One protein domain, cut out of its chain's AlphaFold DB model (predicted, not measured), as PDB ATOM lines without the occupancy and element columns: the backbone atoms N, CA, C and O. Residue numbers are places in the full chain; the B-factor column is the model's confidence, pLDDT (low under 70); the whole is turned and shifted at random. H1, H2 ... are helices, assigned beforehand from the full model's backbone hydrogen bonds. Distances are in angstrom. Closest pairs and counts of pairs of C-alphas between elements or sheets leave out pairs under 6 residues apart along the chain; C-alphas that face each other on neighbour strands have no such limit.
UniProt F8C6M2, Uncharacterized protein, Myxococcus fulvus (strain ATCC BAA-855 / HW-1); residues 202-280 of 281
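This is residues 202 to 280 of the 281 residues of an uncharacterized protein of Myxococcus fulvus (strain ATCC BAA-855 / HW-1) (UniProt F8C6M2). One long helix, H4, runs lengthwise; H3 and H5, side by side, cross it, H2 packs slantwise along it, and short H1 sits near its last residues. The printed part has 79 residues with five named helices, H1 to H5 in chain order, and no named strand: all helix. It is compact, radius of gyration of the C-alphas 11.7 A, spans 33 by 21 by 17 A.

H1, residues 202 to 207, 8.6 A, begins at C-alpha 202 (-13.071, -36.568, -53.426). H2 is residues 213 to 223, 15.4 A; H3, 228 to 238, 15.3 A; H4, 249 to 266, 26.0 A. H5, 270 to 278, 12.3 A, ends at C-alpha 278 (-7.762, -13.378, -51.144).

H4 is the hub; the packing is mostly crossed, helices touching at large tilts. The closest C-alphas, with H4's touching residues, are Ala 205 and Ala 265, 5.5 A, for H1, which only just touches, with 3 pairs within 8 A, through 265 alone; Pro 213 and Thr 266, 5.3 A, for H2, through 258 to 266; Ala 234 and Lys 256, 5.0 A, for H3, about perpendicular at 84 degrees, through 251 to 259; Ala 263 and Leu 270, 6.2 A, for H5, through 260 to 263. H3 touches H5, closest C-alphas Ala 235 and Arg 274, 5.6 A, at a shallow tilt of 24 degrees, opposite ways. H1 is apart from H3 and H5. In the five helices every O i to N i+4 pair is within hydrogen-bond range.

The C-alphas farthest apart, Asp 211 and Ser 248, are 34.3 A apart. The printed part has no cut and no long link. Residues 202 to 211 have pLDDT under 70.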
ATOM      1  N   ALA A 202     -13.822 -35.994 -52.309       45.22
ATOM      2  CA  ALA A 202     -13.071 -36.568 -53.426       45.22
ATOM      3  C   ALA A 202     -13.927 -36.940 -54.658       45.22
ATOM      4  O   ALA A 202     -13.482 -36.721 -55.771       45.22
ATOM      5  N   ALA A 203     -15.146 -37.460 -54.486       41.56
ATOM      6  CA  ALA A 203     -16.092 -37.697 -55.578       41.56
ATOM      7  C   ALA A 203     -16.750 -36.390 -56.069       41.56
ATOM      8  O   ALA A 203     -17.018 -36.271 -57.255       41.56
ATOM      9  N   ILE A 204     -16.911 -35.377 -55.199       46.19
ATOM     10  CA  ILE A 204     -17.243 -34.004 -55.625       46.19
ATOM     11  C   ILE A 204     -16.060 -33.399 -56.391       46.19
ATOM     12  O   ILE A 204     -16.252 -32.844 -57.454       46.19
ATOM     13  N   ALA A 205     -14.827 -33.522 -55.898       47.88
ATOM     14  CA  ALA A 205     -13.646 -33.019 -56.599       47.88
ATOM     15  C   ALA A 205     -13.439 -33.710 -57.957       47.88
ATOM     16  O   ALA A 205     -13.021 -33.057 -58.900       47.88
ATOM     17  N   ALA A 206     -13.782 -34.997 -58.071       49.44
ATOM     18  CA  ALA A 206     -13.741 -35.726 -59.336       49.44
ATOM     19  C   ALA A 206     -14.895 -35.358 -60.289       49.44
ATOM     20  O   ALA A 206     -14.700 -35.408 -61.496       49.44
ATOM     21  N   SER A 207     -16.076 -34.962 -59.783       45.09
ATOM     22  CA  SER A 207     -17.208 -34.524 -60.624       45.09
ATOM     23  C   SER A 207     -17.273 -33.006 -60.864       45.09
ATOM     24  O   SER A 207     -18.049 -32.568 -61.706       45.09
ATOM     25  N   ILE A 208     -16.513 -32.204 -60.109       51.75
ATOM     26  CA  ILE A 208     -16.311 -30.749 -60.273       51.75
ATOM     27  C   ILE A 208     -14.871 -30.481 -60.745       51.75
ATOM     28  O   ILE A 208     -14.352 -29.381 -60.605       51.75
ATOM     29  N   ALA A 209     -14.201 -31.464 -61.343       50.09
ATOM     30  CA  ALA A 209     -13.084 -31.173 -62.234       50.09
ATOM     31  C   ALA A 209     -13.658 -30.546 -63.521       50.09
ATOM     32  O   ALA A 209     -13.685 -31.164 -64.576       50.09
ATOM     33  N   GLY A 210     -14.238 -29.354 -63.387       54.44
ATOM     34  CA  GLY A 210     -14.408 -28.409 -64.478       54.44
ATOM     35  C   GLY A 210     -13.250 -27.420 -64.411       54.44
ATOM     36  O   GLY A 210     -12.722 -27.172 -63.325       54.44
ATOM     37  N   ASP A 211     -12.877 -26.849 -65.550       64.38
ATOM     38  CA  ASP A 211     -11.672 -26.026 -65.736       64.38
ATOM     39  C   ASP A 211     -11.589 -24.741 -64.875       64.38
ATOM     40  O   ASP A 211     -10.630 -23.986 -65.010       64.38
ATOM     41  N   ASP A 212     -12.548 -24.467 -63.976       86.94
ATOM     42  CA  ASP A 212     -12.573 -23.273 -63.118       86.94
ATOM     43  C   ASP A 212     -12.244 -23.566 -61.631       86.94
ATOM     44  O   ASP A 212     -13.108 -23.993 -60.847       86.94
ATOM     45  N   PRO A 213     -11.021 -23.231 -61.174       89.25
ATOM     46  CA  PRO A 213     -10.627 -23.299 -59.770       89.25
ATOM     47  C   PRO A 213     -11.533 -22.516 -58.805       89.25
ATOM     48  O   PRO A 213     -11.692 -22.931 -57.650       89.25
ATOM     49  N   ARG A 214     -12.156 -21.404 -59.233       92.75
ATOM     50  CA  ARG A 214     -13.024 -20.583 -58.365       92.75
ATOM     51  C   ARG A 214     -14.299 -21.326 -57.993       92.75
ATOM     52  O   ARG A 214     -14.670 -21.347 -56.812       92.75
ATOM     53  N   ALA A 215     -14.960 -21.953 -58.964       87.81
ATOM     54  CA  ALA A 215     -16.146 -22.773 -58.730       87.81
ATOM     55  C   ALA A 215     -15.854 -23.927 -57.754       87.81
ATOM     56  O   ALA A 215     -16.587 -24.123 -56.773       87.81
ATOM     57  N   THR A 216     -14.732 -24.622 -57.952       88.44
ATOM     58  CA  THR A 216     -14.288 -25.731 -57.094       88.44
ATOM     59  C   THR A 216     -14.050 -25.281 -55.652       88.44
ATOM     60  O   THR A 216     -14.557 -25.903 -54.711       88.44
ATOM     61  N   VAL A 217     -13.368 -24.149 -55.448       93.00
ATOM     62  CA  VAL A 217     -13.151 -23.569 -54.112       93.00
ATOM     63  C   VAL A 217     -14.475 -23.167 -53.445       93.00
ATOM     64  O   VAL A 217     -14.687 -23.498 -52.273       93.00
ATOM     65  N   ARG A 218     -15.414 -22.527 -54.161       93.12
ATOM     66  CA  ARG A 218     -16.739 -22.168 -53.601       93.12
ATOM     67  C   ARG A 218     -17.517 -23.399 -53.144       93.12
ATOM     68  O   ARG A 218     -18.082 -23.390 -52.045       93.12
ATOM     69  N   SER A 219     -17.528 -24.451 -53.960       83.94
ATOM     70  CA  SER A 219     -18.222 -25.703 -53.652       83.94
ATOM     71  C   SER A 219     -17.630 -26.384 -52.417       83.94
ATOM     72  O   SER A 219     -18.349 -26.681 -51.458       83.94
ATOM     73  N   LEU A 220     -16.302 -26.534 -52.373       88.06
ATOM     74  CA  LEU A 220     -15.610 -27.150 -51.240       88.06
ATOM     75  C   LEU A 220     -15.779 -26.346 -49.949       88.06
ATOM     76  O   LEU A 220     -15.972 -26.941 -48.886       88.06
ATOM     77  N   ARG A 221     -15.772 -25.008 -50.024       93.19
ATOM     78  CA  ARG A 221     -16.061 -24.142 -48.872       93.19
ATOM     79  C   ARG A 221     -17.467 -24.397 -48.332       93.19
ATOM     80  O   ARG A 221     -17.621 -24.579 -47.122       93.19
ATOM     81  N   LYS A 222     -18.480 -24.404 -49.210       88.19
ATOM     82  CA  LYS A 222     -19.885 -24.631 -48.836       88.19
ATOM     83  C   LYS A 222     -20.063 -26.015 -48.212       88.19
ATOM     84  O   LYS A 222     -20.640 -26.121 -47.135       88.19
ATOM     85  N   ALA A 223     -19.496 -27.052 -48.829       77.12
ATOM     86  CA  ALA A 223     -19.552 -28.424 -48.327       77.12
ATOM     87  C   ALA A 223     -18.861 -28.591 -46.962       77.12
ATOM     88  O   ALA A 223     -19.332 -29.344 -46.114       77.12
ATOM     89  N   ALA A 224     -17.758 -27.876 -46.726       83.12
ATOM     90  CA  ALA A 224     -17.034 -27.907 -45.455       83.12
ATOM     91  C   ALA A 224     -17.597 -26.941 -44.393       83.12
ATOM     92  O   ALA A 224     -17.079 -26.910 -43.274       83.12
ATOM     93  N   ASN A 225     -18.624 -26.152 -44.738       88.62
ATOM     94  CA  ASN A 225     -19.196 -25.086 -43.916       88.62
ATOM     95  C   ASN A 225     -18.121 -24.161 -43.304       88.62
ATOM     96  O   ASN A 225     -18.049 -23.978 -42.086       88.62
ATOM     97  N   LYS A 226     -17.227 -23.634 -44.153       92.12
ATOM     98  CA  LYS A 226     -16.127 -22.745 -43.737       92.12
ATOM     99  C   LYS A 226     -16.375 -21.291 -44.121       92.12
ATOM    100  O   LYS A 226     -16.937 -20.999 -45.180       92.12
ATOM    101  N   SER A 227     -15.934 -20.376 -43.259       94.44
ATOM    102  CA  SER A 227     -15.871 -18.950 -43.582       94.44
ATOM    103  C   SER A 227     -14.629 -18.656 -44.421       94.44
ATOM    104  O   SER A 227     -13.615 -19.346 -44.280       94.44
ATOM    105  N   TRP A 228     -14.696 -17.622 -45.261       95.69
ATOM    106  CA  TRP A 228     -13.552 -17.171 -46.058       95.69
ATOM    107  C   TRP A 228     -12.360 -16.790 -45.181       95.69
ATOM    108  O   TRP A 228     -11.272 -17.315 -45.387       95.69
ATOM    109  N   THR A 229     -12.602 -16.034 -44.107       95.62
ATOM    110  CA  THR A 229     -11.579 -15.633 -43.129       95.62
ATOM    111  C   THR A 229     -10.831 -16.829 -42.537       95.62
ATOM    112  O   THR A 229      -9.609 -16.810 -42.427       95.62
ATOM    113  N   SER A 230     -11.538 -17.918 -42.198       95.81
ATOM    114  CA  SER A 230     -10.891 -19.123 -41.655       95.81
ATOM    115  C   SER A 230     -10.028 -19.854 -42.689       95.81
ATOM    116  O   SER A 230      -9.027 -20.465 -42.323       95.81
ATOM    117  N   LEU A 231     -10.400 -19.796 -43.972       97.56
ATOM    118  CA  LEU A 231      -9.635 -20.406 -45.060       97.56
ATOM    119  C   LEU A 231      -8.414 -19.565 -45.432       97.56
ATOM    120  O   LEU A 231      -7.344 -20.136 -45.611       97.56
ATOM    121  N   GLN A 232      -8.548 -18.238 -45.476       97.06
ATOM    122  CA  GLN A 232      -7.433 -17.308 -45.683       97.06
ATOM    123  C   GLN A 232      -6.389 -17.454 -44.573       97.06
ATOM    124  O   GLN A 232      -5.212 -17.673 -44.857       97.06
ATOM    125  N   ALA A 233      -6.827 -17.446 -43.307       96.62
ATOM    126  CA  ALA A 233      -5.932 -17.660 -42.174       96.62
ATOM    127  C   ALA A 233      -5.224 -19.022 -42.255       96.62
ATOM    128  O   ALA A 233      -4.028 -19.119 -41.995       96.62
ATOM    129  N   ALA A 234      -5.932 -20.075 -42.677       97.75
ATOM    130  CA  ALA A 234      -5.347 -21.405 -42.837       97.75
ATOM    131  C   ALA A 234      -4.357 -21.503 -44.005       97.75
ATOM    132  O   ALA A 234      -3.367 -22.220 -43.875       97.75
ATOM    133  N   ALA A 235      -4.600 -20.812 -45.121       97.56
ATOM    134  CA  ALA A 235      -3.672 -20.763 -46.248       97.56
ATOM    135  C   ALA A 235      -2.378 -20.028 -45.873       97.56
ATOM    136  O   ALA A 235      -1.295 -20.561 -46.103       97.56
ATOM    137  N   ARG A 236      -2.497 -18.875 -45.204       98.00
ATOM    138  CA  ARG A 236      -1.364 -18.094 -44.684       98.00
ATOM    139  C   ARG A 236      -0.563 -18.875 -43.645       98.00
ATOM    140  O   ARG A 236       0.647 -19.006 -43.782       98.00
ATOM    141  N   GLU A 237      -1.230 -19.517 -42.684       97.81
ATOM    142  CA  GLU A 237      -0.540 -20.363 -41.700       97.81
ATOM    143  C   GLU A 237       0.210 -21.535 -42.360       97.81
ATOM    144  O   GLU A 237       1.310 -21.888 -41.943       97.81
ATOM    145  N   LEU A 238      -0.362 -22.164 -43.395       97.25
ATOM    146  CA  LEU A 238       0.307 -23.245 -44.131       97.25
ATOM    147  C   LEU A 238       1.554 -22.778 -44.895       97.25
ATOM    148  O   LEU A 238       2.416 -23.610 -45.165       97.25
ATOM    149  N   LEU A 239       1.638 -21.488 -45.220       97.19
ATOM    150  CA  LEU A 239       2.785 -20.841 -45.860       97.19
ATOM    151  C   LEU A 239       3.773 -20.234 -44.847       97.19
ATOM    152  O   LEU A 239       4.813 -19.727 -45.251       97.19
ATOM    153  N   GLY A 240       3.473 -20.286 -43.543       96.38
ATOM    154  CA  GLY A 240       4.270 -19.614 -42.513       96.38
ATOM    155  C   GLY A 240       4.110 -18.088 -42.504       96.38
ATOM    156  O   GLY A 240       4.934 -17.392 -41.918       96.38
ATOM    157  N   GLU A 241       3.067 -17.562 -43.145       95.94
ATOM    158  CA  GLU A 241       2.775 -16.129 -43.204       95.94
ATOM    159  C   GLU A 241       1.975 -15.665 -41.968       95.94
ATOM    160  O   GLU A 241       1.200 -16.446 -41.396       95.94
ATOM    161  N   PRO A 242       2.077 -14.380 -41.579       96.06
ATOM    162  CA  PRO A 242       1.203 -13.787 -40.571       96.06
ATOM    163  C   PRO A 242      -0.276 -13.938 -40.941       96.06
ATOM    164  O   PRO A 242      -0.675 -13.754 -42.094       96.06
ATOM    165  N   HIS A 243      -1.111 -14.255 -39.953       95.69
ATOM    166  CA  HIS A 243      -2.534 -14.490 -40.168       95.69
ATOM    167  C   HIS A 243      -3.373 -14.106 -38.950       95.69
ATOM    168  O   HIS A 243      -2.885 -14.033 -37.822       95.69
ATOM    169  N   THR A 244      -4.672 -13.912 -39.169       91.38
ATOM    170  CA  THR A 244      -5.629 -13.706 -38.080       91.38
ATOM    171  C   THR A 244      -5.697 -14.952 -37.183       91.38
ATOM    172  O   THR A 244      -5.736 -16.071 -37.711       91.38
ATOM    173  N   PRO A 245      -5.741 -14.803 -35.847       92.25
ATOM    174  CA  PRO A 245      -5.888 -15.934 -34.937       92.25
ATOM    175  C   PRO A 245      -7.162 -16.741 -35.205       92.25
ATOM    176  O   PRO A 245      -8.203 -16.203 -35.583       92.25
ATOM    177  N   PHE A 246      -7.097 -18.049 -34.966       94.12
ATOM    178  CA  PHE A 246      -8.275 -18.908 -35.038       94.12
ATOM    179  C   PHE A 246      -9.057 -18.864 -33.730       94.12
ATOM    180  O   PHE A 246      -8.478 -18.970 -32.654       94.12
ATOM    181  N   ASN A 247     -10.385 -18.866 -33.831       86.25
ATOM    182  CA  ASN A 247     -11.272 -18.890 -32.662       86.25
ATOM    183  C   ASN A 247     -11.140 -20.170 -31.817       86.25
ATOM    184  O   ASN A 247     -11.542 -20.184 -30.658       86.25
ATOM    185  N   SER A 248     -10.647 -21.274 -32.392       89.88
ATOM    186  CA  SER A 248     -10.345 -22.492 -31.636       89.88
ATOM    187  C   SER A 248      -9.355 -23.411 -32.364       89.88
ATOM    188  O   SER A 248      -9.265 -23.370 -33.600       89.88
ATOM    189  N   PRO A 249      -8.675 -24.323 -31.636       86.12
ATOM    190  CA  PRO A 249      -7.805 -25.340 -32.236       86.12
ATOM    191  C   PRO A 249      -8.524 -26.230 -33.262       86.12
ATOM    192  O   PRO A 249      -7.948 -26.611 -34.283       86.12
ATOM    193  N   ASN A 250      -9.810 -26.520 -33.038       83.81
ATOM    194  CA  ASN A 250     -10.611 -27.317 -33.964       83.81
ATOM    195  C   ASN A 250     -10.882 -26.565 -35.280       83.81
ATOM    196  O   ASN A 250     -10.778 -27.144 -36.364       83.81
ATOM    197  N   VAL A 251     -11.192 -25.262 -35.212       89.56
ATOM    198  CA  VAL A 251     -11.372 -24.431 -36.416       89.56
ATOM    199  C   VAL A 251     -10.074 -24.383 -37.221       89.56
ATOM    200  O   VAL A 251     -10.123 -24.631 -38.425       89.56
ATOM    201  N   ARG A 252      -8.928 -24.183 -36.558       93.81
ATOM    202  CA  ARG A 252      -7.591 -24.220 -37.172       93.81
ATOM    203  C   ARG A 252      -7.326 -25.531 -37.913       93.81
ATOM    204  O   ARG A 252      -7.083 -25.528 -39.119       93.81
ATOM    205  N   SER A 253      -7.422 -26.663 -37.212       88.81
ATOM    206  CA  SER A 253      -7.139 -27.991 -37.778       88.81
ATOM    207  C   SER A 253      -8.025 -28.300 -38.989       88.81
ATOM    208  O   SER A 253      -7.552 -28.677 -40.067       88.81
ATOM    209  N   THR A 254      -9.330 -28.062 -38.844       88.25
ATOM    210  CA  THR A 254     -10.291 -28.361 -39.907       88.25
ATOM    211  C   THR A 254     -10.169 -27.410 -41.099       88.25
ATOM    212  O   THR A 254     -10.303 -27.871 -42.229       88.25
ATOM    213  N   ALA A 255      -9.860 -26.124 -40.895       95.50
ATOM    214  CA  ALA A 255      -9.622 -25.175 -41.985       95.50
ATOM    215  C   ALA A 255      -8.358 -25.526 -42.790       95.50
ATOM    216  O   ALA A 255      -8.421 -25.583 -44.017       95.50
ATOM    217  N   LYS A 256      -7.248 -25.889 -42.128       97.06
ATOM    218  CA  LYS A 256      -6.017 -26.359 -42.803       97.06
ATOM    219  C   LYS A 256      -6.260 -27.616 -43.635       97.06
ATOM    220  O   LYS A 256      -5.780 -27.723 -44.762       97.06
ATOM    221  N   SER A 257      -7.037 -28.559 -43.101       94.19
ATOM    222  CA  SER A 257      -7.451 -29.757 -43.842       94.19
ATOM    223  C   SER A 257      -8.272 -29.401 -45.092       94.19
ATOM    224  O   SER A 257      -8.051 -29.968 -46.163       94.19
ATOM    225  N   THR A 258      -9.177 -28.421 -44.991       94.94
ATOM    226  CA  THR A 258      -9.955 -27.927 -46.137       94.94
ATOM    227  C   THR A 258      -9.077 -27.244 -47.191       94.94
ATOM    228  O   THR A 258      -9.234 -27.559 -48.367       94.94
ATOM    229  N   VAL A 259      -8.122 -26.390 -46.804       97.25
ATOM    230  CA  VAL A 259      -7.210 -25.712 -47.748       97.25
ATOM    231  C   VAL A 259      -6.341 -26.713 -48.511       97.25
ATOM    232  O   VAL A 259      -6.278 -26.664 -49.736       97.25
ATOM    233  N   ARG A 260      -5.745 -27.699 -47.827       95.00
ATOM    234  CA  ARG A 260      -4.970 -28.766 -48.494       95.00
ATOM    235  C   ARG A 260      -5.810 -29.549 -49.502       95.00
ATOM    236  O   ARG A 260      -5.324 -29.942 -50.557       95.00
ATOM    237  N   ARG A 261      -7.089 -29.767 -49.184       91.38
ATOM    238  CA  ARG A 261      -8.032 -30.423 -50.093       91.38
ATOM    239  C   ARG A 261      -8.354 -29.559 -51.307       91.38
ATOM    240  O   ARG A 261      -8.441 -30.108 -52.397       91.38
ATOM    241  N   MET A 262      -8.528 -28.250 -51.125       94.44
ATOM    242  CA  MET A 262      -8.732 -27.311 -52.229       94.44
ATOM    243  C   MET A 262      -7.533 -27.321 -53.174       94.44
ATOM    244  O   MET A 262      -7.740 -27.543 -54.355       94.44
ATOM    245  N   ALA A 263      -6.307 -27.221 -52.647       93.50
ATOM    246  CA  ALA A 263      -5.080 -27.268 -53.452       93.50
ATOM    247  C   ALA A 263      -4.998 -28.560 -54.277       93.50
ATOM    248  O   ALA A 263      -4.773 -28.532 -55.481       93.50
ATOM    249  N   LYS A 264      -5.289 -29.703 -53.642       91.06
ATOM    250  CA  LYS A 264      -5.334 -30.995 -54.335       91.06
ATOM    251  C   LYS A 264      -6.417 -31.054 -55.421       91.06
ATOM    252  O   LYS A 264      -6.186 -31.664 -56.455       91.06
ATOM    253  N   ALA A 265      -7.597 -30.488 -55.170       86.31
ATOM    254  CA  ALA A 265      -8.733 -30.564 -56.088       86.31
ATOM    255  C   ALA A 265      -8.612 -29.607 -57.280       86.31
ATOM    256  O   ALA A 265      -9.097 -29.930 -58.355       86.31
ATOM    257  N   THR A 266      -7.990 -28.442 -57.093       90.12
ATOM    258  CA  THR A 266      -7.795 -27.450 -58.160       90.12
ATOM    259  C   THR A 266      -6.469 -27.611 -58.899       90.12
ATOM    260  O   THR A 266      -6.260 -26.942 -59.903       90.12
ATOM    261  N   GLY A 267      -5.544 -28.423 -58.378       89.88
ATOM    262  CA  GLY A 267      -4.169 -28.510 -58.878       89.88
ATOM    263  C   GLY A 267      -3.316 -27.271 -58.576       89.88
ATOM    264  O   GLY A 267      -2.166 -27.205 -59.003       89.88
ATOM    265  N   LEU A 268      -3.847 -26.291 -57.837       93.06
ATOM    266  CA  LEU A 268      -3.117 -25.071 -57.501       93.06
ATOM    267  C   LEU A 268      -2.061 -25.336 -56.426       93.06
ATOM    268  O   LEU A 268      -2.293 -26.063 -55.455       93.06
ATOM    269  N   SER A 269      -0.925 -24.654 -56.556       96.19
ATOM    270  CA  SER A 269       0.041 -24.530 -55.468       96.19
ATOM    271  C   SER A 269      -0.586 -23.791 -54.278       96.19
ATOM    272  O   SER A 269      -1.547 -23.033 -54.428       96.19
ATOM    273  N   LEU A 270      -0.046 -23.995 -53.072       95.56
ATOM    274  CA  LEU A 270      -0.533 -23.281 -51.884       95.56
ATOM    275  C   LEU A 270      -0.466 -21.744 -52.028       95.56
ATOM    276  O   LEU A 270      -1.452 -21.112 -51.650       95.56
ATOM    277  N   PRO A 271       0.593 -21.139 -52.612       97.50
ATOM    278  CA  PRO A 271       0.608 -19.703 -52.905       97.50
ATOM    279  C   PRO A 271      -0.511 -19.267 -53.861       97.50
ATOM    280  O   PRO A 271      -1.281 -18.374 -53.523       97.50
ATOM    281  N   ALA A 272      -0.685 -19.959 -54.994       94.69
ATOM    282  CA  ALA A 272      -1.721 -19.613 -55.970       94.69
ATOM    283  C   ALA A 272      -3.139 -19.774 -55.396       94.69
ATOM    284  O   ALA A 272      -4.040 -18.989 -55.688       94.69
ATOM    285  N   LEU A 273      -3.348 -20.777 -54.538       96.69
ATOM    286  CA  LEU A 273      -4.604 -20.941 -53.815       96.69
ATOM    287  C   LEU A 273      -4.826 -19.823 -52.786       96.69
ATOM    288  O   LEU A 273      -5.967 -19.405 -52.600       96.69
ATOM    289  N   ARG A 274      -3.773 -19.339 -52.115       97.12
ATOM    290  CA  ARG A 274      -3.860 -18.201 -51.190       97.12
ATOM    291  C   ARG A 274      -4.278 -16.933 -51.933       97.12
ATOM    292  O   ARG A 274      -5.241 -16.304 -51.508       97.12
ATOM    293  N   ASP A 275      -3.643 -16.620 -53.062       96.00
ATOM    294  CA  ASP A 275      -4.020 -15.478 -53.913       96.00
ATOM    295  C   ASP A 275      -5.471 -15.588 -54.395       96.00
ATOM    296  O   ASP A 275      -6.246 -14.629 -54.352       96.00
ATOM    297  N   LEU A 276      -5.877 -16.797 -54.796       96.00
ATOM    298  CA  LEU A 276      -7.251 -17.061 -55.194       96.00
ATOM    299  C   LEU A 276      -8.231 -16.781 -54.049       96.00
ATOM    300  O   LEU A 276      -9.226 -16.097 -54.272       96.00
ATOM    301  N   LEU A 277      -7.953 -17.275 -52.838       96.19
ATOM    302  CA  LEU A 277      -8.793 -17.060 -51.654       96.19
ATOM    303  C   LEU A 277      -8.878 -15.581 -51.253       96.19
ATOM    304  O   LEU A 277      -9.950 -15.140 -50.843       96.19
ATOM    305  N   ASP A 278      -7.789 -14.826 -51.390       94.19
ATOM    306  CA  ASP A 278      -7.762 -13.378 -51.144       94.19
ATOM    307  C   ASP A 278      -8.626 -12.614 -52.168       94.19
ATOM    308  O   ASP A 278      -9.292 -11.648 -51.812       94.19
ATOM    309  N   SER A 279      -8.721 -13.096 -53.415       93.56
ATOM    310  CA  SER A 279      -9.575 -12.498 -54.461       93.56
ATOM    311  C   SER A 279     -11.077 -12.823 -54.355       93.56
ATOM    312  O   SER A 279     -11.864 -12.375 -55.191       93.56
ATOM    313  N   MET A 280     -11.481 -13.673 -53.403       89.25
ATOM    314  CA  MET A 280     -12.849 -14.214 -53.292       89.25
ATOM    315  C   MET A 280     -13.664 -13.647 -52.121       89.25
ATOM    316  O   MET A 280     -14.822 -14.050 -51.952       89.25
TER     317      MET A 280